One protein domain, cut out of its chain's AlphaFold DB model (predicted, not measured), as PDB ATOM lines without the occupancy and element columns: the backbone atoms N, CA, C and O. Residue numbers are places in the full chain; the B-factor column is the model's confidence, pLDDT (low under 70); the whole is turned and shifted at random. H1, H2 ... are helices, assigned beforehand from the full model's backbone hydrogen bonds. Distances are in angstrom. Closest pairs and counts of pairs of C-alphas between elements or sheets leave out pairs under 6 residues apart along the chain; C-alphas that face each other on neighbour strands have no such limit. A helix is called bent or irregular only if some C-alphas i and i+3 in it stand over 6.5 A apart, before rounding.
ATOM      1  N   LEU A   2     183.418 154.565 120.550       88.06
ATOM      2  CA  LEU A   2     182.125 154.049 121.060       88.06
ATOM      3  C   LEU A   2     182.279 153.199 122.333       88.06
ATOM      4  O   LEU A   2     181.549 153.393 123.297       88.06
ATOM      5  N   HIS A   3     183.269 152.300 122.349       89.12
ATOM      6  CA  HIS A   3     183.587 151.490 123.528       89.12
ATOM      7  C   HIS A   3     183.811 152.358 124.776       89.12
ATOM      8  O   HIS A   3     183.204 152.108 125.812       89.12
ATOM      9  N   ASP A   4     184.637 153.398 124.644       89.88
ATOM     10  CA  ASP A   4     185.023 154.283 125.746       89.88
ATOM     11  C   ASP A   4     183.845 155.152 126.202       89.88
ATOM     12  O   ASP A   4     183.618 155.301 127.398       89.88
ATOM     13  N   ALA A   5     183.039 155.651 125.257       88.06
ATOM     14  CA  ALA A   5     181.843 156.443 125.544       88.06
ATOM     15  C   ALA A   5     180.791 155.658 126.345       88.06
ATOM     16  O   ALA A   5     180.050 156.233 127.137       88.06
ATOM     17  N   LEU A   6     180.726 154.336 126.159       92.50
ATOM     18  CA  LEU A   6     179.748 153.485 126.831       92.50
ATOM     19  C   LEU A   6     180.306 152.768 128.063       92.50
ATOM     20  O   LEU A   6     179.556 152.031 128.707       92.50
ATOM     21  N   ASP A   7     181.579 152.925 128.424       89.12
ATOM     22  CA  ASP A   7     182.183 152.092 129.473       89.12
ATOM     23  C   ASP A   7     181.535 152.305 130.854       89.12
ATOM     24  O   ASP A   7     181.265 151.344 131.577       89.12
ATOM     25  N   GLY A   8     181.124 153.543 131.155       87.56
ATOM     26  CA  GLY A   8     180.418 153.906 132.390       87.56
ATOM     27  C   GLY A   8     178.957 153.436 132.482       87.56
ATOM     28  O   GLY A   8     178.323 153.589 133.522       87.56
ATOM     29  N   THR A   9     178.394 152.834 131.431       88.88
ATOM     30  CA  THR A   9     176.949 152.520 131.347       88.88
ATOM     31  C   THR A   9     176.556 151.165 131.948       88.88
ATOM     32  O   THR A   9     175.468 150.657 131.672       88.88
ATOM     33  N   LEU A  10     177.419 150.560 132.770       86.12
ATOM     34  CA  LEU A  10     177.309 149.183 133.272       86.12
ATOM     35  C   LEU A  10     175.880 148.783 133.676       86.12
ATOM     36  O   LEU A  10     175.220 148.047 132.948       86.12
ATOM     37  N   ASN A  11     175.369 149.296 134.796       85.50
ATOM     38  CA  ASN A  11     174.056 148.901 135.324       85.50
ATOM     39  C   ASN A  11     172.876 149.419 134.477       85.50
ATOM     40  O   ASN A  11     171.757 148.906 134.579       85.50
ATOM     41  N   LEU A  12     173.114 150.408 133.609       87.69
ATOM     42  CA  LEU A  12     172.113 150.904 132.662       87.69
ATOM     43  C   LEU A  12     171.899 149.907 131.515       87.69
ATOM     44  O   LEU A  12     170.760 149.688 131.092       87.69
ATOM     45  N   MET A  13     172.981 149.260 131.074       90.00
ATOM     46  CA  MET A  13     173.074 148.488 129.834       90.00
ATOM     47  C   MET A  13     173.630 147.063 130.015       90.00
ATOM     48  O   MET A  13     174.159 146.462 129.074       90.00
ATOM     49  N   SER A  14     173.515 146.502 131.219       87.81
ATOM     50  CA  SER A  14     173.922 145.128 131.519       87.81
ATOM     51  C   SER A  14     173.106 144.544 132.673       87.81
ATOM     52  O   SER A  14     172.952 145.170 133.719       87.81
ATOM     53  N   SER A  15     172.596 143.323 132.505       85.38
ATOM     54  CA  SER A  15     172.043 142.484 133.580       85.38
ATOM     55  C   SER A  15     172.177 140.997 133.223       85.38
ATOM     56  O   SER A  15     172.651 140.665 132.138       85.38
ATOM     57  N   THR A  16     171.762 140.085 134.114       83.00
ATOM     58  CA  THR A  16     171.969 138.625 133.989       83.00
ATOM     59  C   THR A  16     171.583 138.032 132.628       83.00
ATOM     60  O   THR A  16     172.216 137.079 132.197       83.00
ATOM     61  N   ASN A  17     170.586 138.584 131.929       86.69
ATOM     62  CA  ASN A  17     170.159 138.124 130.598       86.69
ATOM     63  C   ASN A  17     169.951 139.290 129.612       86.69
ATOM     64  O   ASN A  17     169.124 139.202 128.707       86.69
ATOM     65  N   TYR A  18     170.665 140.403 129.798       91.00
ATOM     66  CA  TYR A  18     170.499 141.621 129.001       91.00
ATOM     67  C   TYR A  18     171.856 142.272 128.742       91.00
ATOM     68  O   TYR A  18     172.546 142.652 129.686       91.00
ATOM     69  N   TYR A  19     172.248 142.390 127.468       94.12
ATOM     70  CA  TYR A  19     173.629 142.731 127.096       94.12
ATOM     71  C   TYR A  19     173.776 143.766 125.956       94.12
ATOM     72  O   TYR A  19     174.645 143.578 125.097       94.12
ATOM     73  N   PRO A  20     172.989 144.859 125.913       95.88
ATOM     74  CA  PRO A  20     173.037 145.842 124.821       95.88
ATOM     75  C   PRO A  20     174.430 146.432 124.588       95.88
ATOM     76  O   PRO A  20     174.877 146.469 123.444       95.88
ATOM     77  N   ARG A  21     175.148 146.826 125.654       95.69
ATOM     78  CA  ARG A  21     176.491 147.429 125.552       95.69
ATOM     79  C   ARG A  21     177.485 146.497 124.869       95.69
ATOM     80  O   ARG A  21     178.238 146.900 123.989       95.69
ATOM     81  N   ARG A  22     177.495 145.232 125.296       94.00
ATOM     82  CA  ARG A  22     178.397 144.225 124.735       94.00
ATOM     83  C   ARG A  22     178.087 144.013 123.259       94.00
ATOM     84  O   ARG A  22     179.009 144.007 122.457       94.00
ATOM     85  N   MET A  23     176.808 143.875 122.910       96.00
ATOM     86  CA  MET A  23     176.416 143.615 121.528       96.00
ATOM     87  C   MET A  23     176.705 144.795 120.605       96.00
ATOM     88  O   MET A  23     177.268 144.572 119.540       96.00
ATOM     89  N   ILE A  24     176.414 146.036 121.012       97.38
ATOM     90  CA  ILE A  24     176.700 147.195 120.156       97.38
ATOM     91  C   ILE A  24     178.207 147.375 119.921       97.38
ATOM     92  O   ILE A  24     178.615 147.682 118.805       97.38
ATOM     93  N   ASN A  25     179.045 147.082 120.924       96.31
ATOM     94  CA  ASN A  25     180.500 147.058 120.757       96.31
ATOM     95  C   ASN A  25     180.952 145.934 119.812       96.31
ATOM     96  O   ASN A  25     181.832 146.160 118.982       96.31
ATOM     97  N   THR A  26     180.338 144.748 119.891       96.19
ATOM     98  CA  THR A  26     180.593 143.655 118.942       96.19
ATOM     99  C   THR A  26     180.244 144.073 117.514       96.19
ATOM    100  O   THR A  26     181.077 143.928 116.623       96.19
ATOM    101  N   TYR A  27     179.058 144.646 117.285       97.50
ATOM    102  CA  TYR A  27     178.654 145.110 115.954       97.50
ATOM    103  C   TYR A  27     179.557 146.220 115.437       97.50
ATOM    104  O   TYR A  27     179.912 146.204 114.268       97.50
ATOM    105  N   ALA A  28     179.977 147.154 116.291       97.25
ATOM    106  CA  ALA A  28     180.896 148.215 115.894       97.25
ATOM    107  C   ALA A  28     182.284 147.674 115.513       97.25
ATOM    108  O   ALA A  28     182.960 148.269 114.679       97.25
ATOM    109  N   GLY A  29     182.709 146.552 116.104       96.62
ATOM    110  CA  GLY A  29     183.936 145.856 115.715       96.62
ATOM    111  C   GLY A  29     183.828 145.121 114.375       96.62
ATOM    112  O   GLY A  29     184.826 145.011 113.671       96.62
ATOM    113  N   LEU A  30     182.631 144.638 114.024       96.62
ATOM    114  CA  LEU A  30     182.363 143.901 112.783       96.62
ATOM    115  C   LEU A  30     182.040 144.834 111.605       96.62
ATOM    116  O   LEU A  30     182.624 144.701 110.537       96.62
ATOM    117  N   GLU A  31     181.140 145.797 111.817       97.62
ATOM    118  CA  GLU A  31     180.581 146.707 110.807       97.62
ATOM    119  C   GLU A  31     180.637 148.180 111.274       97.62
ATOM    120  O   GLU A  31     179.602 148.833 111.464       97.62
ATOM    121  N   PRO A  32     181.838 148.757 111.473       97.06
ATOM    122  CA  PRO A  32     182.005 150.075 112.097       97.06
ATOM    123  C   PRO A  32     181.294 151.213 111.355       97.06
ATOM    124  O   PRO A  32     180.788 152.142 111.985       97.06
ATOM    125  N   ILE A  33     181.255 151.159 110.019       97.19
ATOM    126  CA  ILE A  33     180.615 152.191 109.190       97.19
ATOM    127  C   ILE A  33     179.095 152.126 109.345       97.19
ATOM    128  O   ILE A  33     178.474 153.150 109.615       97.19
ATOM    129  N   LEU A  34     178.507 150.932 109.242       97.81
ATOM    130  CA  LEU A  34     177.058 150.762 109.336       97.81
ATOM    131  C   LEU A  34     176.535 151.135 110.727       97.81
ATOM    132  O   LEU A  34     175.514 151.812 110.828       97.81
ATOM    133  N   VAL A  35     177.261 150.766 111.790       98.25
ATOM    134  CA  VAL A  35     176.901 151.163 113.160       98.25
ATOM    135  C   VAL A  35     176.980 152.678 113.335       98.25
ATOM    136  O   VAL A  35     176.058 153.277 113.884       98.25
ATOM    137  N   ARG A  36     178.045 153.326 112.844       97.62
ATOM    138  CA  ARG A  36     178.166 154.788 112.910       97.62
ATOM    139  C   ARG A  36     177.013 155.476 112.180       97.62
ATOM    140  O   ARG A  36     176.416 156.398 112.725       97.62
ATOM    141  N   ASP A  37     176.687 155.022 110.976       98.06
ATOM    142  CA  ASP A  37     175.617 155.616 110.178       98.06
ATOM    143  C   ASP A  37     174.237 155.400 110.831       98.06
ATOM    144  O   ASP A  37     173.375 156.276 110.740       98.06
ATOM    145  N   ALA A  38     174.038 154.277 111.534       98.44
ATOM    146  CA  ALA A  38     172.844 154.044 112.346       98.44
ATOM    147  C   ALA A  38     172.732 155.066 113.491       98.44
ATOM    148  O   ALA A  38     171.665 155.649 113.674       98.44
ATOM    149  N   PHE A  39     173.822 155.349 114.216       98.44
ATOM    150  CA  PHE A  39     173.835 156.388 115.257       98.44
ATOM    151  C   PHE A  39     173.591 157.795 114.697       98.44
ATOM    152  O   PHE A  39     172.818 158.544 115.282       98.44
ATOM    153  N   ILE A  40     174.168 158.143 113.542       97.81
ATOM    154  CA  ILE A  40     173.912 159.441 112.890       97.81
ATOM    155  C   ILE A  40     172.415 159.616 112.601       97.81
ATOM    156  O   ILE A  40     171.853 160.666 112.888       97.81
ATOM    157  N   ARG A  41     171.749 158.579 112.072       97.69
ATOM    158  CA  ARG A  41     170.295 158.610 111.848       97.69
ATOM    159  C   ARG A  41     169.501 158.640 113.150       97.69
ATOM    160  O   ARG A  41     168.453 159.278 113.191       97.69
ATOM    161  N   LEU A  42     169.972 157.949 114.191       98.19
ATOM    162  CA  LEU A  42     169.340 157.978 115.507       98.19
ATOM    163  C   LEU A  42     169.395 159.378 116.117       98.19
ATOM    164  O   LEU A  42     168.430 159.761 116.757       98.19
ATOM    165  N   PHE A  43     170.464 160.139 115.905       97.81
ATOM    166  CA  PHE A  43     170.667 161.469 116.493       97.81
ATOM    167  C   PHE A  43     170.174 162.634 115.613       97.81
ATOM    168  O   PHE A  43     170.353 163.796 115.954       97.81
ATOM    169  N   ASP A  44     169.509 162.343 114.494       95.25
ATOM    170  CA  ASP A  44     168.920 163.352 113.603       95.25
ATOM    171  C   ASP A  44     167.617 163.940 114.195       95.25
ATOM    172  O   ASP A  44     166.512 163.521 113.854       95.25
ATOM    173  N   GLU A  45     167.722 164.897 115.119       90.50
ATOM    174  CA  GLU A  45     166.575 165.507 115.817       90.50
ATOM    175  C   GLU A  45     165.574 166.255 114.906       90.50
ATOM    176  O   GLU A  45     164.498 166.624 115.380       90.50
ATOM    177  N   ASP A  46     165.868 166.402 113.608       87.00
ATOM    178  CA  ASP A  46     164.941 166.928 112.593       87.00
ATOM    179  C   ASP A  46     163.921 165.874 112.110       87.00
ATOM    180  O   ASP A  46     163.045 166.160 111.287       87.00
ATOM    181  N   ARG A  47     164.021 164.630 112.597       85.19
ATOM    182  CA  ARG A  47     163.098 163.532 112.275       85.19
ATOM    183  C   ARG A  47     162.345 163.026 113.500       85.19
ATOM    184  O   ARG A  47     162.849 163.041 114.623       85.19
ATOM    185  N   ASP A  48     161.169 162.453 113.241       85.12
ATOM    186  CA  ASP A  48     160.335 161.790 114.247       85.12
ATOM    187  C   ASP A  48     161.129 160.765 115.080       85.12
ATOM    188  O   ASP A  48     161.815 159.885 114.542       85.12
ATOM    189  N   LEU A  49     161.004 160.880 116.403       90.44
ATOM    190  CA  LEU A  49     161.714 160.059 117.380       90.44
ATOM    191  C   LEU A  49     161.433 158.568 117.175       90.44
ATOM    192  O   LEU A  49     162.364 157.768 117.088       90.44
ATOM    193  N   ILE A  50     160.158 158.183 117.064       89.50
ATOM    194  CA  ILE A  50     159.767 156.772 116.960       89.50
ATOM    195  C   ILE A  50     160.328 156.150 115.681       89.50
ATOM    196  O   ILE A  50     160.826 155.021 115.692       89.50
ATOM    197  N   SER A  51     160.287 156.895 114.581       87.38
ATOM    198  CA  SER A  51     160.848 156.494 113.296       87.38
ATOM    199  C   SER A  51     162.358 156.289 113.386       87.38
ATOM    200  O   SER A  51     162.853 155.252 112.943       87.38
ATOM    201  N   ARG A  52     163.094 157.216 114.012       95.06
ATOM    202  CA  ARG A  52     164.545 157.081 114.222       95.06
ATOM    203  C   ARG A  52     164.910 155.879 115.077       95.06
ATOM    204  O   ARG A  52     165.804 155.122 114.698       95.06
ATOM    205  N   MET A  53     164.192 155.658 116.179       95.88
ATOM    206  CA  MET A  53     164.395 154.490 117.038       95.88
ATOM    207  C   MET A  53     164.178 153.189 116.254       95.88
ATOM    208  O   MET A  53     165.042 152.316 116.269       95.88
ATOM    209  N   LYS A  54     163.078 153.078 115.499       94.19
ATOM    210  CA  LYS A  54     162.779 151.888 114.680       94.19
ATOM    211  C   LYS A  54     163.826 151.646 113.593       94.19
ATOM    212  O   LYS A  54     164.232 150.503 113.392       94.19
ATOM    213  N   ILE A  55     164.272 152.701 112.909       95.50
ATOM    214  CA  ILE A  55     165.327 152.610 111.888       95.50
ATOM    215  C   ILE A  55     166.625 152.108 112.520       95.50
ATOM    216  O   ILE A  55     167.191 151.140 112.023       95.50
ATOM    217  N   PHE A  56     167.051 152.679 113.649       98.38
ATOM    218  CA  PHE A  56     168.247 152.226 114.362       98.38
ATOM    219  C   PHE A  56     168.160 150.742 114.740       98.38
ATOM    220  O   PHE A  56     169.072 149.964 114.465       98.38
ATOM    221  N   GLN A  57     167.040 150.323 115.333       97.81
ATOM    222  CA  GLN A  57     166.816 148.929 115.726       97.81
ATOM    223  C   GLN A  57     166.872 147.976 114.527       97.81
ATOM    224  O   GLN A  57     167.434 146.883 114.630       97.81
ATOM    225  N   GLN A  58     166.308 148.390 113.390       97.62
ATOM    226  CA  GLN A  58     166.332 147.617 112.154       97.62
ATOM    227  C   GLN A  58     167.739 147.543 111.553       97.62
ATOM    228  O   GLN A  58     168.167 146.459 111.161       97.62
ATOM    229  N   ASP A  59     168.473 148.654 111.522       98.06
ATOM    230  CA  ASP A  59     169.847 148.706 111.018       98.06
ATOM    231  C   ASP A  59     170.760 147.770 111.821       98.06
ATOM    232  O   ASP A  59     171.498 146.965 111.251       98.06
ATOM    233  N   ILE A  60     170.658 147.798 113.155       98.38
ATOM    234  CA  ILE A  60     171.435 146.890 114.003       98.38
ATOM    235  C   ILE A  60     170.979 145.436 113.848       98.38
ATOM    236  O   ILE A  60     171.810 144.529 113.880       98.38
ATOM    237  N   ARG A  61     169.682 145.183 113.639       97.50
ATOM    238  CA  ARG A  61     169.183 143.830 113.355       97.50
ATOM    239  C   ARG A  61     169.778 143.261 112.067       97.50
ATOM    240  O   ARG A  61     170.172 142.104 112.067       97.50
ATOM    241  N   VAL A  62     169.911 144.063 111.012       97.38
ATOM    242  CA  VAL A  62     170.560 143.626 109.763       97.38
ATOM    243  C   VAL A  62     172.013 143.205 110.014       97.38
ATOM    244  O   VAL A  62     172.437 142.162 109.526       97.38
ATOM    245  N   ILE A  63     172.761 143.971 110.814       97.81
ATOM    246  CA  ILE A  63     174.144 143.622 111.186       97.81
ATOM    247  C   ILE A  63     174.175 142.347 112.039       97.81
ATOM    248  O   ILE A  63     175.027 141.484 111.832       97.81
ATOM    249  N   HIS A  64     173.247 142.215 112.989       97.56
ATOM    250  CA  HIS A  64     173.118 141.020 113.816       97.56
ATOM    251  C   HIS A  64     172.883 139.775 112.961       97.56
ATOM    252  O   HIS A  64     173.640 138.820 113.078       97.56
ATOM    253  N   ASP A  65     171.896 139.803 112.069       96.19
ATOM    254  CA  ASP A  65     171.504 138.640 111.268       96.19
ATOM    255  C   ASP A  65     172.580 138.248 110.236       96.19
ATOM    256  O   ASP A  65     172.620 137.106 109.778       96.19
ATOM    257  N   LEU A  66     173.481 139.176 109.890       96.44
ATOM    258  CA  LEU A  66     174.635 138.913 109.030       96.44
ATOM    259  C   LEU A  66     175.766 138.163 109.754       96.44
ATOM    260  O   LEU A  66     176.457 137.357 109.132       96.44
ATOM    261  N   HIS A  67     175.975 138.434 111.046       96.12
ATOM    262  CA  HIS A  67     177.192 138.020 111.763       96.12
ATOM    263  C   HIS A  67     176.961 137.100 112.965       96.12
ATOM    264  O   HIS A  67     177.878 136.388 113.377       96.12
ATOM    265  N   ILE A  68     175.771 137.114 113.561       93.62
ATOM    266  CA  ILE A  68     175.429 136.345 114.759       93.62
ATOM    267  C   ILE A  68     174.492 135.211 114.358       93.62
ATOM    268  O   ILE A  68     173.379 135.431 113.896       93.62
ATOM    269  N   THR A  69     174.959 133.977 114.537       89.12
ATOM    270  CA  THR A  69     174.256 132.766 114.085       89.12
ATOM    271  C   THR A  69     173.626 131.962 115.222       89.12
ATOM    272  O   THR A  69     173.122 130.867 114.984       89.12
ATOM    273  N   ASP A  70     173.728 132.440 116.462       89.75
ATOM    274  CA  ASP A  70     173.093 131.805 117.617       89.75
ATOM    275  C   ASP A  70     171.715 132.412 117.918       89.75
ATOM    276  O   ASP A  70     171.198 133.239 117.172       89.75
ATOM    277  N   ASP A  71     171.084 131.940 118.990       87.44
ATOM    278  CA  ASP A  71     169.723 132.297 119.391       87.44
ATOM    279  C   ASP A  71     169.622 133.647 120.116       87.44
ATOM    280  O   ASP A  71     168.540 134.031 120.577       87.44
ATOM    281  N   ARG A  72     170.732 134.385 120.236       89.38
ATOM    282  CA  ARG A  72     170.712 135.707 120.853       89.38
ATOM    283  C   ARG A  72     169.915 136.677 119.993       89.38
ATOM    284  O   ARG A  72     169.807 136.569 118.778       89.38
ATOM    285  N   VAL A  73     169.339 137.663 120.667       92.19
ATOM    286  CA  VAL A  73     168.697 138.807 120.020       92.19
ATOM    287  C   VAL A  73     169.679 139.978 119.943       92.19
ATOM    288  O   VAL A  73     170.675 139.988 120.667       92.19
ATOM    289  N   PRO A  74     169.390 141.037 119.162       94.62
ATOM    290  CA  PRO A  74     170.306 142.169 119.058       94.62
ATOM    291  C   PRO A  74     170.533 142.963 120.359       94.62
ATOM    292  O   PRO A  74     171.515 143.701 120.469       94.62
ATOM    293  N   TYR A  75     169.617 142.830 121.328       95.44
ATOM    294  CA  TYR A  75     169.544 143.573 122.594       95.44
ATOM    295  C   TYR A  75     169.423 145.100 122.465       95.44
ATOM    296  O   TYR A  75     169.457 145.784 123.475       95.44
ATOM    297  N   GLN A  76     169.234 145.641 121.261       96.62
ATOM    298  CA  GLN A  76     168.994 147.069 121.041       96.62
ATOM    299  C   GLN A  76     167.498 147.387 121.142       96.62
ATOM    300  O   GLN A  76     166.880 147.756 120.155       96.62
ATOM    301  N   ASP A  77     166.877 147.143 122.291       95.00
ATOM    302  CA  ASP A  77     165.463 147.481 122.508       95.00
ATOM    303  C   ASP A  77     165.277 148.974 122.843       95.00
ATOM    304  O   ASP A  77     166.237 149.748 122.870       95.00
ATOM    305  N   ASP A  78     164.040 149.402 123.106       95.44
ATOM    306  CA  ASP A  78     163.749 150.804 123.426       95.44
ATOM    307  C   ASP A  78     164.522 151.299 124.657       95.44
ATOM    308  O   ASP A  78     164.900 152.466 124.722       95.44
ATOM    309  N   ARG A  79     164.813 150.422 125.630       95.31
ATOM    310  CA  ARG A  79     165.610 150.791 126.805       95.31
ATOM    311  C   ARG A  79     167.047 151.104 126.405       95.31
ATOM    312  O   ARG A  79     167.581 152.105 126.871       95.31
ATOM    313  N   ALA A  80     167.675 150.268 125.581       96.69
ATOM    314  CA  ALA A  80     169.028 150.532 125.092       96.69
ATOM    315  C   ALA A  80     169.090 151.836 124.284       96.69
ATOM    316  O   ALA A  80     169.943 152.682 124.541       96.69
ATOM    317  N   VAL A  81     168.140 152.026 123.365       97.62
ATOM    318  CA  VAL A  81     168.093 153.211 122.499       97.62
ATOM    319  C   VAL A  81     167.886 154.496 123.306       97.62
ATOM    320  O   VAL A  81     168.581 155.482 123.069       97.62
ATOM    321  N   MET A  82     167.009 154.477 124.314       96.88
ATOM    322  CA  MET A  82     166.805 155.625 125.205       96.88
ATOM    323  C   MET A  82     168.040 155.957 126.050       96.88
ATOM    324  O   MET A  82     168.247 157.122 126.370       96.88
ATOM    325  N   VAL A  83     168.894 154.978 126.382       96.75
ATOM    326  CA  VAL A  83     170.187 155.271 127.026       96.75
ATOM    327  C   VAL A  83     171.096 156.054 126.082       96.75
ATOM    328  O   VAL A  83     171.702 157.022 126.521       96.75
ATOM    329  N   TYR A  84     171.176 155.691 124.799       97.69
ATOM    330  CA  TYR A  84     171.993 156.443 123.837       97.69
ATOM    331  C   TYR A  84     171.509 157.880 123.677       97.69
ATOM    332  O   TYR A  84     172.315 158.803 123.727       97.69
ATOM    333  N   LEU A  85     170.194 158.065 123.550       97.38
ATOM    334  CA  LEU A  85     169.582 159.385 123.431       97.38
ATOM    335  C   LEU A  85     169.793 160.242 124.687       97.38
ATOM    336  O   LEU A  85     170.118 161.414 124.561       97.38
ATOM    337  N   ALA A  86     169.659 159.667 125.886       95.81
ATOM    338  CA  ALA A  86     169.880 160.389 127.141       95.81
ATOM    339  C   ALA A  86     171.359 160.717 127.407       95.81
ATOM    340  O   ALA A  86     171.648 161.661 128.130       95.81
ATOM    341  N   LEU A  87     172.302 159.954 126.850       94.12
ATOM    342  CA  LEU A  87     173.727 160.285 126.945       94.12
ATOM    343  C   LEU A  87     174.128 161.398 125.973       94.12
ATOM    344  O   LEU A  87     174.969 162.218 126.324       94.12
ATOM    345  N   GLU A  88     173.545 161.414 124.772       95.38
ATOM    346  CA  GLU A  88     173.812 162.446 123.762       95.38
ATOM    347  C   GLU A  88     173.087 163.764 124.080       95.38
ATOM    348  O   GLU A  88     173.678 164.833 123.959       95.38
ATOM    349  N   TYR A  89     171.829 163.684 124.532       95.06
ATOM    350  CA  TYR A  89     170.972 164.832 124.860       95.06
ATOM    351  C   TYR A  89     170.348 164.678 126.264       95.06
ATOM    352  O   TYR A  89     169.138 164.429 126.398       95.06
ATOM    353  N   PRO A  90     171.158 164.779 127.335       92.62
ATOM    354  CA  PRO A  90     170.714 164.586 128.720       92.62
ATOM    355  C   PRO A  90     169.683 165.616 129.205       92.62
ATOM    356  O   PRO A  90     168.989 165.378 130.187       92.62
ATOM    357  N   GLU A  91     169.568 166.754 128.528       89.56
ATOM    358  CA  GLU A  91     168.570 167.799 128.768       89.56
ATOM    359  C   GLU A  91     167.232 167.569 128.047       89.56
ATOM    360  O   GLU A  91     166.335 168.401 128.155       89.56
ATOM    361  N   ARG A  92     167.108 166.483 127.272       90.38
ATOM    362  CA  ARG A  92     165.923 166.204 126.443       90.38
ATOM    363  C   ARG A  92     165.317 164.826 126.671       90.38
ATOM    364  O   ARG A  92     164.106 164.656 126.515       90.38
ATOM    365  N   TYR A  93     166.143 163.828 126.981       95.38
ATOM    366  CA  TYR A  93     165.706 162.442 127.128       95.38
ATOM    367  C   TYR A  93     165.981 161.892 128.527       95.38
ATOM    368  O   TYR A  93     166.832 162.373 129.266       95.38
ATOM    369  N   TYR A  94     165.251 160.832 128.867       96.00
ATOM    370  CA  TYR A  94     165.276 160.171 130.172       96.00
ATOM    371  C   TYR A  94     165.630 158.692 129.993       96.00
ATOM    372  O   TYR A  94     165.321 158.104 128.949       96.00
ATOM    373  N   PHE A  95     166.198 158.024 131.004       95.31
ATOM    374  CA  PHE A  95     166.407 156.579 130.896       95.31
ATOM    375  C   PHE A  95     165.087 155.823 131.062       95.31
ATOM    376  O   PHE A  95     164.367 155.955 132.051       95.31
ATOM    377  N   TYR A  96     164.798 154.958 130.096       94.75
ATOM    378  CA  TYR A  96     163.547 154.217 130.033       94.75
ATOM    379  C   TYR A  96     163.666 152.798 130.600       94.75
ATOM    380  O   TYR A  96     164.606 152.055 130.311       94.75
ATOM    381  N   LYS A  97     162.648 152.365 131.351       93.19
ATOM    382  CA  LYS A  97     162.452 150.959 131.725       93.19
ATOM    383  C   LYS A  97     160.963 150.638 131.781       93.19
ATOM    384  O   LYS A  97     160.253 151.143 132.645       93.19
ATOM    385  N   PHE A  98     160.512 149.729 130.912       94.50
ATOM    386  CA  PHE A  98     159.091 149.393 130.759       94.50
ATOM    387  C   PHE A  98     158.379 149.073 132.079       94.50
ATOM    388  O   PHE A  98     157.323 149.633 132.344       94.50
ATOM    389  N   THR A  99     158.945 148.199 132.921       92.69
ATOM    390  CA  THR A  99     158.285 147.806 134.181       92.69
ATOM    391  C   THR A  99     158.114 148.992 135.122       92.69
ATOM    392  O   THR A  99     157.049 149.148 135.695       92.69
ATOM    393  N   MET A 100     159.124 149.864 135.208       93.50
ATOM    394  CA  MET A 100     159.071 151.073 136.035       93.50
ATOM    395  C   MET A 100     157.984 152.019 135.543       93.50
ATOM    396  O   MET A 100     157.151 152.452 136.325       93.50
ATOM    397  N   PHE A 101     157.965 152.285 134.237       95.25
ATOM    398  CA  PHE A 101     156.939 153.118 133.626       95.25
ATOM    399  C   PHE A 101     155.537 152.552 133.879       95.25
ATOM    400  O   PHE A 101     154.681 153.272 134.377       95.25
ATOM    401  N   LYS A 102     155.327 151.257 133.606       94.94
ATOM    402  CA  LYS A 102     154.048 150.555 133.788       94.94
ATOM    403  C   LYS A 102     153.558 150.595 135.239       94.94
ATOM    404  O   LYS A 102     152.385 150.865 135.462       94.94
ATOM    405  N   ASP A 103     154.437 150.345 136.204       92.62
ATOM    406  CA  ASP A 103     154.063 150.347 137.619       92.62
ATOM    407  C   ASP A 103     153.794 151.785 138.120       92.62
ATOM    408  O   ASP A 103     152.862 152.005 138.889       92.62
ATOM    409  N   PHE A 104     154.546 152.785 137.643       93.56
ATOM    410  CA  PHE A 104     154.349 154.190 138.022       93.56
ATOM    411  C   PHE A 104     153.014 154.756 137.522       93.56
ATOM    412  O   PHE A 104     152.268 155.362 138.289       93.56
ATOM    413  N   VAL A 105     152.680 154.536 136.246       92.12
ATOM    414  CA  VAL A 105     151.430 155.055 135.662       92.12
ATOM    415  C   VAL A 105     150.184 154.460 136.308       92.12
ATOM    416  O   VAL A 105     149.167 155.141 136.416       92.12
ATOM    417  N   GLU A 106     150.266 153.214 136.779       88.94
ATOM    418  CA  GLU A 106     149.196 152.578 137.544       88.94
ATOM    419  C   GLU A 106     149.009 153.255 138.911       88.94
ATOM    420  O   GLU A 106     147.875 153.542 139.299       88.94
ATOM    421  N   GLN A 107     150.103 153.587 139.607       86.50
ATOM    422  CA  GLN A 107     150.051 154.273 140.904       86.50
ATOM    423  C   GLN A 107     149.447 155.676 140.812       86.50
ATOM    424  O   GLN A 107     148.648 156.056 141.666       86.50
ATOM    425  N   VAL A 108     149.805 156.438 139.775       86.56
ATOM    426  CA  VAL A 108     149.332 157.822 139.592       86.56
ATOM    427  C   VAL A 108     148.015 157.917 138.812       86.56
ATOM    428  O   VAL A 108     147.575 159.016 138.479       86.56
ATOM    429  N   ALA A 109     147.382 156.775 138.515       83.94
ATOM    430  CA  ALA A 109     146.154 156.677 137.723       83.94
ATOM    431  C   ALA A 109     146.235 157.433 136.381       83.94
ATOM    432  O   ALA A 109     145.290 158.105 135.961       83.94
ATOM    433  N   TYR A 110     147.381 157.329 135.705       87.44
ATOM    434  CA  TYR A 110     147.575 157.913 134.384       87.44
ATOM    435  C   TYR A 110     146.671 157.193 133.357       87.44
ATOM    436  O   TYR A 110     146.590 155.961 133.383       87.44
ATOM    437  N   PRO A 111     145.990 157.914 132.444       81.12
ATOM    438  CA  PRO A 111     144.995 157.329 131.534       81.12
ATOM    439  C   PRO A 111     145.524 156.214 130.618       81.12
ATOM    440  O   PRO A 111     144.816 155.249 130.326       81.12
ATOM    441  N   TYR A 112     146.773 156.315 130.162       85.50
ATOM    442  CA  TYR A 112     147.358 155.319 129.266       85.50
ATOM    443  C   TYR A 112     147.828 154.074 130.023       85.50
ATOM    444  O   TYR A 112     148.509 154.163 131.045       85.50
ATOM    445  N   ARG A 113     147.524 152.895 129.466       88.75
ATOM    446  CA  ARG A 113     147.924 151.587 130.006       88.75
ATOM    447  C   ARG A 113     149.024 150.957 129.143       88.75
ATOM    448  O   ARG A 113     148.705 150.443 128.064       88.75
ATOM    449  N   PRO A 114     150.289 150.934 129.605       92.69
ATOM    450  CA  PRO A 114     151.415 150.465 128.806       92.69
ATOM    451  C   PRO A 114     151.313 148.989 128.442       92.69
ATOM    452  O   PRO A 114     150.959 148.143 129.267       92.69
ATOM    453  N   LYS A 115     151.688 148.666 127.202       91.94
ATOM    454  CA  LYS A 115     151.732 147.290 126.690       91.94
ATOM    455  C   LYS A 115     153.150 146.937 126.254       91.94
ATOM    456  O   LYS A 115     153.772 147.758 125.580       91.94
ATOM    457  N   PRO A 116     153.672 145.741 126.584       90.00
ATOM    458  CA  PRO A 116     155.000 145.332 126.133       90.00
ATOM    459  C   PRO A 116     155.142 145.449 124.608       90.00
ATOM    460  O   PRO A 116     154.259 145.008 123.876       90.00
ATOM    461  N   GLY A 117     156.236 146.056 124.142       83.50
ATOM    462  CA  GLY A 117     156.537 146.230 122.714       83.50
ATOM    463  C   GLY A 117     155.730 147.311 121.983       83.50
ATOM    464  O   GLY A 117     155.908 147.480 120.781       83.50
ATOM    465  N   SER A 118     154.847 148.041 122.672       87.06
ATOM    466  CA  SER A 118     154.147 149.187 122.079       87.06
ATOM    467  C   SER A 118     155.096 150.373 121.904       87.06
ATOM    468  O   SER A 118     155.659 150.847 122.893       87.06
ATOM    469  N   SER A 119     155.223 150.901 120.681       80.12
ATOM    470  CA  SER A 119     156.027 152.108 120.426       80.12
ATOM    471  C   SER A 119     155.461 153.358 121.109       80.12
ATOM    472  O   SER A 119     156.209 154.285 121.402       80.12
ATOM    473  N   GLU A 120     154.166 153.355 121.437       81.81
ATOM    474  CA  GLU A 120     153.478 154.443 122.152       81.81
ATOM    475  C   GLU A 120     154.042 154.643 123.569       81.81
ATOM    476  O   GLU A 120     153.957 155.725 124.151       81.81
ATOM    477  N   ASN A 121     154.654 153.598 124.142       92.19
ATOM    478  CA  ASN A 121     155.182 153.653 125.500       92.19
ATOM    479  C   ASN A 121     156.239 154.740 125.675       92.19
ATOM    480  O   ASN A 121     156.330 155.295 126.763       92.19
ATOM    481  N   ILE A 122     157.044 155.018 124.647       93.44
ATOM    482  CA  ILE A 122     158.132 155.992 124.748       93.44
ATOM    483  C   ILE A 122     157.574 157.400 124.828       93.44
ATOM    484  O   ILE A 122     157.942 158.149 125.725       93.44
ATOM    485  N   LEU A 123     156.621 157.740 123.964       89.31
ATOM    486  CA  LEU A 123     156.030 159.074 123.961       89.31
ATOM    487  C   LEU A 123     155.182 159.322 125.214       89.31
ATOM    488  O   LEU A 123     155.276 160.393 125.812       89.31
ATOM    489  N   HIS A 124     154.449 158.314 125.698       90.50
ATOM    490  CA  HIS A 124     153.779 158.422 126.995       90.50
ATOM    491  C   HIS A 124     154.754 158.496 128.176       90.50
ATOM    492  O   HIS A 124     154.495 159.236 129.121       90.50
ATOM    493  N   PHE A 125     155.873 157.770 128.137       94.75
ATOM    494  CA  PHE A 125     156.898 157.862 129.176       94.75
ATOM    495  C   PHE A 125     157.517 159.262 129.227       94.75
ATOM    496  O   PHE A 125     157.555 159.854 130.300       94.75
ATOM    497  N   LEU A 126     157.909 159.823 128.078       92.88
ATOM    498  CA  LEU A 126     158.412 161.196 127.990       92.88
ATOM    499  C   LEU A 126     157.388 162.214 128.506       92.88
ATOM    500  O   LEU A 126     157.755 163.125 129.240       92.88
ATOM    501  N   ASN A 127     156.106 162.040 128.173       91.12
ATOM    502  CA  ASN A 127     155.036 162.892 128.693       91.12
ATOM    503  C   ASN A 127     154.962 162.830 130.231       91.12
ATOM    504  O   ASN A 127     154.973 163.857 130.905       91.12
ATOM    505  N   VAL A 128     154.962 161.623 130.805       93.50
ATOM    506  CA  VAL A 128     154.960 161.447 132.265       93.50
ATOM    507  C   VAL A 128     156.189 162.089 132.910       93.50
ATOM    508  O   VAL A 128     156.046 162.772 133.920       93.50
ATOM    509  N   CYS A 129     157.376 161.914 132.327       94.94
ATOM    510  CA  CYS A 129     158.594 162.548 132.819       94.94
ATOM    511  C   CYS A 129     158.502 164.079 132.799       94.94
ATOM    512  O   CYS A 129     158.858 164.696 133.796       94.94
ATOM    513  N   ASN A 130     157.961 164.685 131.735       91.50
ATOM    514  CA  ASN A 130     157.775 166.141 131.657       91.50
ATOM    515  C   ASN A 130     156.777 166.657 132.703       91.50
ATOM    516  O   ASN A 130     156.974 167.726 133.274       91.50
ATOM    517  N   ILE A 131     155.706 165.902 132.971       91.19
ATOM    518  CA  ILE A 131     154.741 166.252 134.020       91.19
ATOM    519  C   ILE A 131     155.426 166.224 135.386       91.19
ATOM    520  O   ILE A 131     155.335 167.199 136.124       91.19
ATOM    521  N   VAL A 132     156.145 165.140 135.699       94.06
ATOM    522  CA  VAL A 132     156.895 165.000 136.958       94.06
ATOM    523  C   VAL A 132     157.952 166.096 137.093       94.06
ATOM    524  O   VAL A 132     158.049 166.704 138.153       94.06
ATOM    525  N   LEU A 133     158.698 166.386 136.024       93.69
ATOM    526  CA  LEU A 133     159.678 167.469 135.983       93.69
ATOM    527  C   LEU A 133     159.028 168.811 136.336       93.69
ATOM    528  O   LEU A 133     159.517 169.508 137.216       93.69
ATOM    529  N   GLY A 134     157.876 169.121 135.738       90.19
ATOM    530  CA  GLY A 134     157.140 170.346 136.040       90.19
ATOM    531  C   GLY A 134     156.627 170.436 137.482       90.19
ATOM    532  O   GLY A 134     156.422 171.544 137.970       90.19
ATOM    533  N   GLU A 135     156.398 169.320 138.178       91.88
ATOM    534  CA  GLU A 135     156.109 169.335 139.622       91.88
ATOM    535  C   GLU A 135     157.384 169.575 140.444       91.88
ATOM    536  O   GLU A 135     157.372 170.386 141.366       91.88
ATOM    537  N   ILE A 136     158.497 168.933 140.072       94.75
ATOM    538  CA  ILE A 136     159.803 169.090 140.732       94.75
ATOM    539  C   ILE A 136     160.305 170.531 140.638       94.75
ATOM    540  O   ILE A 136     160.821 171.055 141.617       94.75
ATOM    541  N   GLU A 137     160.121 171.192 139.494       91.69
ATOM    542  CA  GLU A 137     160.502 172.597 139.279       91.69
ATOM    543  C   GLU A 137     159.824 173.576 140.250       91.69
ATOM    544  O   GLU A 137     160.275 174.710 140.386       91.69
ATOM    545  N   ASN A 138     158.746 173.157 140.921       90.31
ATOM    546  CA  ASN A 138     158.043 173.953 141.927       90.31
ATOM    547  C   ASN A 138     158.396 173.547 143.374       90.31
ATOM    548  O   ASN A 138     157.812 174.090 144.312       90.31
ATOM    549  N   ASP A 139     159.334 172.614 143.567       94.56
ATOM    550  CA  ASP A 139     159.753 172.087 144.868       94.56
ATOM    551  C   ASP A 139     161.231 172.419 145.155       94.56
ATOM    552  O   ASP A 139     162.148 171.617 144.952       94.56
ATOM    553  N   ASP A 140     161.461 173.637 145.658       94.81
ATOM    554  CA  ASP A 140     162.797 174.123 146.026       94.81
ATOM    555  C   ASP A 140     163.481 173.232 147.076       94.81
ATOM    556  O   ASP A 140     164.710 173.127 147.096       94.81
ATOM    557  N   GLU A 141     162.723 172.598 147.977       96.75
ATOM    558  CA  GLU A 141     163.288 171.723 149.007       96.75
ATOM    559  C   GLU A 141     163.910 170.484 148.357       96.75
ATOM    560  O   GLU A 141     165.092 170.194 148.581       96.75
ATOM    561  N   LEU A 142     163.154 169.807 147.488       95.12
ATOM    562  CA  LEU A 142     163.625 168.634 146.758       95.12
ATOM    563  C   LEU A 142     164.812 168.962 145.844       95.12
ATOM    564  O   LEU A 142     165.789 168.205 145.817       95.12
ATOM    565  N   ILE A 143     164.767 170.094 145.135       94.44
ATOM    566  CA  ILE A 143     165.873 170.544 144.274       94.44
ATOM    567  C   ILE A 143     167.136 170.767 145.107       94.44
ATOM    568  O   ILE A 143     168.200 170.246 144.772       94.44
ATOM    569  N   ASN A 144     167.036 171.480 146.231       93.75
ATOM    570  CA  ASN A 144     168.185 171.719 147.100       93.75
ATOM    571  C   ASN A 144     168.744 170.411 147.681       93.75
ATOM    572  O   ASN A 144     169.963 170.241 147.753       93.75
ATOM    573  N   MET A 145     167.888 169.459 148.066       93.81
ATOM    574  CA  MET A 145     168.328 168.127 148.496       93.81
ATOM    575  C   MET A 145     169.080 167.386 147.383       93.81
ATOM    576  O   MET A 145     170.110 166.764 147.653       93.81
ATOM    577  N   HIS A 146     168.596 167.468 146.140       93.12
ATOM    578  CA  HIS A 146     169.248 166.861 144.983       93.12
ATOM    579  C   HIS A 146     170.603 167.504 144.676       93.12
ATOM    580  O   HIS A 146     171.582 166.786 144.503       93.12
ATOM    581  N   LEU A 147     170.697 168.833 144.660       90.69
ATOM    582  CA  LEU A 147     171.954 169.524 144.365       90.69
ATOM    583  C   LEU A 147     173.008 169.277 145.453       90.69
ATOM    584  O   LEU A 147     174.169 169.032 145.143       90.69
ATOM    585  N   ASN A 148     172.605 169.250 146.728       92.25
ATOM    586  CA  ASN A 148     173.526 169.039 147.850       92.25
ATOM    587  C   ASN A 148     174.104 167.616 147.930       92.25
ATOM    588  O   ASN A 148     175.108 167.414 148.614       92.25
ATOM    589  N   ARG A 149     173.487 166.622 147.273       91.56
ATOM    590  CA  ARG A 149     174.043 165.257 147.209       91.56
ATOM    591  C   ARG A 149     175.057 165.062 146.076       91.56
ATOM    592  O   ARG A 149     175.726 164.033 146.073       91.56
ATOM    593  N   LEU A 150     175.144 165.987 145.114       92.19
ATOM    594  CA  LEU A 150     176.067 165.889 143.982       92.19
ATOM    595  C   LEU A 150     177.436 166.477 144.352       92.19
ATOM    596  O   LEU A 150     177.528 167.529 144.984       92.19
ATOM    597  N   GLY A 151     178.508 165.785 143.971       90.12
ATOM    598  CA  GLY A 151     179.888 166.237 144.112       90.12
ATOM    599  C   GLY A 151     180.480 166.707 142.782       90.12
ATOM    600  O   GLY A 151     179.776 167.037 141.833       90.12
ATOM    601  N   SER A 152     181.813 166.756 142.711       89.81
ATOM    602  CA  SER A 152     182.544 167.202 141.515       89.81
ATOM    603  C   SER A 152     182.726 166.120 140.447       89.81
ATOM    604  O   SER A 152     183.229 166.418 139.363       89.81
ATOM    605  N   THR A 153     182.377 164.869 140.757       89.25
ATOM    606  CA  THR A 153     182.526 163.712 139.862       89.25
ATOM    607  C   THR A 153     181.224 163.312 139.185       89.25
ATOM    608  O   THR A 153     181.247 162.613 138.172       89.25
ATOM    609  N   GLU A 154     180.095 163.738 139.739       89.50
ATOM    610  CA  GLU A 154     178.764 163.445 139.236       89.50
ATOM    611  C   GLU A 154     178.364 164.420 138.125       89.50
ATOM    612  O   GLU A 154     178.837 165.554 138.040       89.50
ATOM    613  N   TYR A 155     177.446 163.974 137.270       87.69
ATOM    614  CA  TYR A 155     176.791 164.867 136.327       87.69
ATOM    615  C   TYR A 155     175.881 165.840 137.102       87.69
ATOM    616  O   TYR A 155     175.060 165.372 137.890       87.69
ATOM    617  N   PRO A 156     175.993 167.164 136.890       85.88
ATOM    618  CA  PRO A 156     175.296 168.164 137.704       85.88
ATOM    619  C   PRO A 156     173.769 168.218 137.500       85.88
ATOM    620  O   PRO A 156     173.100 168.882 138.277       85.88
ATOM    621  N   ASP A 157     173.227 167.549 136.472       89.25
ATOM    622  CA  ASP A 157     171.786 167.484 136.150       89.25
ATOM    623  C   ASP A 157     171.042 168.826 136.257       89.25
ATOM    624  O   ASP A 157     169.996 168.945 136.887       89.25
ATOM    625  N   ASN A 158     171.574 169.858 135.596       88.25
ATOM    626  CA  ASN A 158     171.033 171.223 135.664       88.25
ATOM    627  C   ASN A 158     169.573 171.352 135.184       88.25
ATOM    628  O   ASN A 158     168.920 172.339 135.504       88.25
ATOM    629  N   HIS A 159     169.081 170.383 134.405       90.19
ATOM    630  CA  HIS A 159     167.707 170.333 133.897       90.19
ATOM    631  C   HIS A 159     166.843 169.297 134.635       90.19
ATOM    632  O   HIS A 159     165.739 169.004 134.189       90.19
ATOM    633  N   LEU A 160     167.341 168.720 135.737       94.50
ATOM    634  CA  LEU A 160     166.607 167.846 136.660       94.50
ATOM    635  C   LEU A 160     165.997 166.586 136.011       94.50
ATOM    636  O   LEU A 160     165.062 165.989 136.553       94.50
ATOM    637  N   HIS A 161     166.497 166.156 134.850       94.50
ATOM    638  CA  HIS A 161     165.941 165.015 134.119       94.50
ATOM    639  C   HIS A 161     166.264 163.691 134.819       94.50
ATOM    640  O   HIS A 161     165.415 162.796 134.902       94.50
ATOM    641  N   ILE A 162     167.466 163.575 135.388       93.12
ATOM    642  CA  ILE A 162     167.840 162.423 136.211       93.12
ATOM    643  C   ILE A 162     167.049 162.457 137.520       93.12
ATOM    644  O   ILE A 162     166.554 161.414 137.947       93.12
ATOM    645  N   LEU A 163     166.848 163.633 138.127       95.44
ATOM    646  CA  LEU A 163     165.994 163.770 139.312       95.44
ATOM    647  C   LEU A 163     164.541 163.338 139.041       95.44
ATOM    648  O   LEU A 163     163.976 162.584 139.833       95.44
ATOM    649  N   ALA A 164     163.945 163.743 137.917       95.81
ATOM    650  CA  ALA A 164     162.606 163.301 137.517       95.81
ATOM    651  C   ALA A 164     162.514 161.774 137.408       95.81
ATOM    652  O   ALA A 164     161.551 161.154 137.870       95.81
ATOM    653  N   GLN A 165     163.551 161.144 136.863       92.88
ATOM    654  CA  GLN A 165     163.633 159.693 136.813       92.88
ATOM    655  C   GLN A 165     163.818 159.058 138.202       92.88
ATOM    656  O   GLN A 165     163.201 158.026 138.477       92.88
ATOM    657  N   ASP A 166     164.629 159.655 139.076       92.31
ATOM    658  CA  ASP A 166     164.819 159.204 140.457       92.31
ATOM    659  C   ASP A 166     163.502 159.254 141.241       92.31
ATOM    660  O   ASP A 166     163.199 158.310 141.970       92.31
ATOM    661  N   VAL A 167     162.675 160.287 141.047       94.62
ATOM    662  CA  VAL A 167     161.335 160.388 141.653       94.62
ATOM    663  C   VAL A 167     160.426 159.259 141.170       94.62
ATOM    664  O   VAL A 167     159.829 158.563 141.992       94.62
ATOM    665  N   ILE A 168     160.362 159.014 139.856       94.44
ATOM    666  CA  ILE A 168     159.603 157.884 139.290       94.44
ATOM    667  C   ILE A 168     160.108 156.560 139.877       94.44
ATOM    668  O   ILE A 168     159.319 155.682 140.240       94.44
ATOM    669  N   TYR A 169     161.428 156.410 140.003       92.25
ATOM    670  CA  TYR A 169     162.034 155.201 140.537       92.25
ATOM    671  C   TYR A 169     161.710 154.989 142.014       92.25
ATOM    672  O   TYR A 169     161.277 153.901 142.403       92.25
ATOM    673  N   ALA A 170     161.872 156.030 142.825       92.19
ATOM    674  CA  ALA A 170     161.583 156.009 144.247       92.19
ATOM    675  C   ALA A 170     160.095 155.764 144.515       92.19
ATOM    676  O   ALA A 170     159.763 154.973 145.398       92.19
ATOM    677  N   ALA A 171     159.202 156.352 143.714       90.81
ATOM    678  CA  ALA A 171     157.770 156.100 143.810       90.81
ATOM    679  C   ALA A 171     157.444 154.609 143.634       90.81
ATOM    680  O   ALA A 171     156.803 153.993 144.486       90.81
ATOM    681  N   VAL A 172     157.987 153.990 142.585       90.75
ATOM    682  CA  VAL A 172     157.749 152.571 142.290       90.75
ATOM    683  C   VAL A 172     158.420 151.628 143.286       90.75
ATOM    684  O   VAL A 172     157.853 150.587 143.597       90.75
ATOM    685  N   GLN A 173     159.623 151.935 143.770       89.50
ATOM    686  CA  GLN A 173     160.390 151.004 144.612       89.50
ATOM    687  C   GLN A 173     160.163 151.189 146.112       89.50
ATOM    688  O   GLN A 173     160.305 150.234 146.875       89.50
ATOM    689  N   HIS A 174     159.845 152.405 146.551       87.62
ATOM    690  CA  HIS A 174     159.829 152.768 147.969       87.62
ATOM    691  C   HIS A 174     158.480 153.306 148.441       87.62
ATOM    692  O   HIS A 174     158.184 153.211 149.629       87.62
ATOM    693  N   LEU A 175     157.648 153.827 147.534       78.44
ATOM    694  CA  LEU A 175     156.357 154.431 147.866       78.44
ATOM    695  C   LEU A 175     155.172 153.608 147.353       78.44
ATOM    696  O   LEU A 175     154.104 154.168 147.126       78.44
ATOM    697  N   LEU A 176     155.329 152.286 147.199       63.81
ATOM    698  CA  LEU A 176     154.215 151.377 146.908       63.81
ATOM    699  C   LEU A 176     153.164 151.471 148.021       63.81
ATOM    700  O   LEU A 176     153.205 150.735 149.006       63.81
TER     701      LEU A 176
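Overview. This is residues 2 to 176 of the 346 residues of the protein "DUF3883 domain-containing protein" of Flavipsychrobacter stenotrophus (UniProt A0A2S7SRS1). Two lobes of helices sit on either side of a middle helix, H6. In one lobe the long helix H5 and H4 form a hairpin, H3 packs slanted on the end where H4 begins and H5 ends, and the short H1 and H2 lie at its side; in the other, H7 and H8 pack on H10 at large angles, and H9 lies at the far end with residues 148 to 154 sticking out. The printed part has 175 residues with ten named helices, H1 to H10 in order along the chain, and no named strand, and its class is all helix. It is compact, with a radius of gyration of the C-alphas of 17.1 A, and spans 52 by 39 by 36 A.

Arrangement. The longest helix, H5, residues 49 to 67, touches H4, residues 32 to 42, at a shallow tilt of 16 degrees, opposite ways, and the two form a helical hairpin; their closest C-alphas are those of Leu 42 and Arg 52, 5.0 A apart. With residues 60 to 67 alone, H5 touches H3, residues 20 to 30, at a steep tilt of 59 degrees, with the C-alphas of Tyr 27 and Ile 63 closest at 6.7 A. H3 and H4 touch only at the corner, and only just, with 3 pairs of C-alphas within 8 A, the closest being Ala 28 and Val 35 at 5.7 A. H1, residues 2 to 5, only just touches H3, with 3 such pairs; the closest C-alphas are those of His 3 and Asn 25, 6.1 A apart. H2, residues 7 to 12, is close to H3 but not clearly touching, with the C-alphas of Thr 9 and Arg 21 closest at 7.7 A. H6, residues 78 to 88, is close to H5 but not clearly touching, with the C-alphas of Met 53 and Val 81 closest at 6.7 A. H10, residues 161 to 174, touches H8, residues 120 to 136, about perpendicular at 83 degrees; H8 does so with residues 129 to 136 alone, and the closest C-alphas are those of Leu 133 and Ala 164, 5.3 A apart. With residues 168 to 172 alone, H10 touches H7, residues 98 to 107, at a tilt of 69.8 degrees, only just steep; the C-alphas of Phe 104 and Val 172 are closest at 5.7 A. H9, residues 140 to 148, is close to H10 but not clearly touching, with the C-alphas of His 146 and Leu 163 closest at 7.2 A. H1, H2, H3 and H4 are each apart from H7, H8, H9 and H10. Helix packing is mostly crossed: leaving out H3 and H4, which touch only at the corner, and H1 and H3, where H1 with 4 residues is too short for a tilt, 1 of the 4 pairs of helices that touch is at a shallow tilt, namely H4 and H5. Each O i to N i+4 pair is within hydrogen-bond range in H3 to H10; H2 has 0 of 2, with 1 of 3 O i to N i+3 pairs within range, and H1 is too short for an O i to N i+4 pair.

Along the chain. H5 runs 27.5 A from C-alpha 49 at (161.714, 160.059, 117.380) to C-alpha 67; H8 measures 24.5 A and H10 19.5 A. H1 begins with C-alpha 2 at (182.125, 154.049, 121.060), and H10 ends with C-alpha 174 at (159.829, 152.768, 147.969). H2 is irregular, with C-alphas 8 and 11 standing 8.6 A apart.

Size, cuts and confidence. The C-alphas of Thr 69 and Asp 140, the two farthest apart, are 53.5 A apart. The printed part has no cut. The links from H7 to H8 and from H9 to H10 are long, 12 residues each. The mean pLDDT of the printed part is 92.4, and residue 176 alone is under 70.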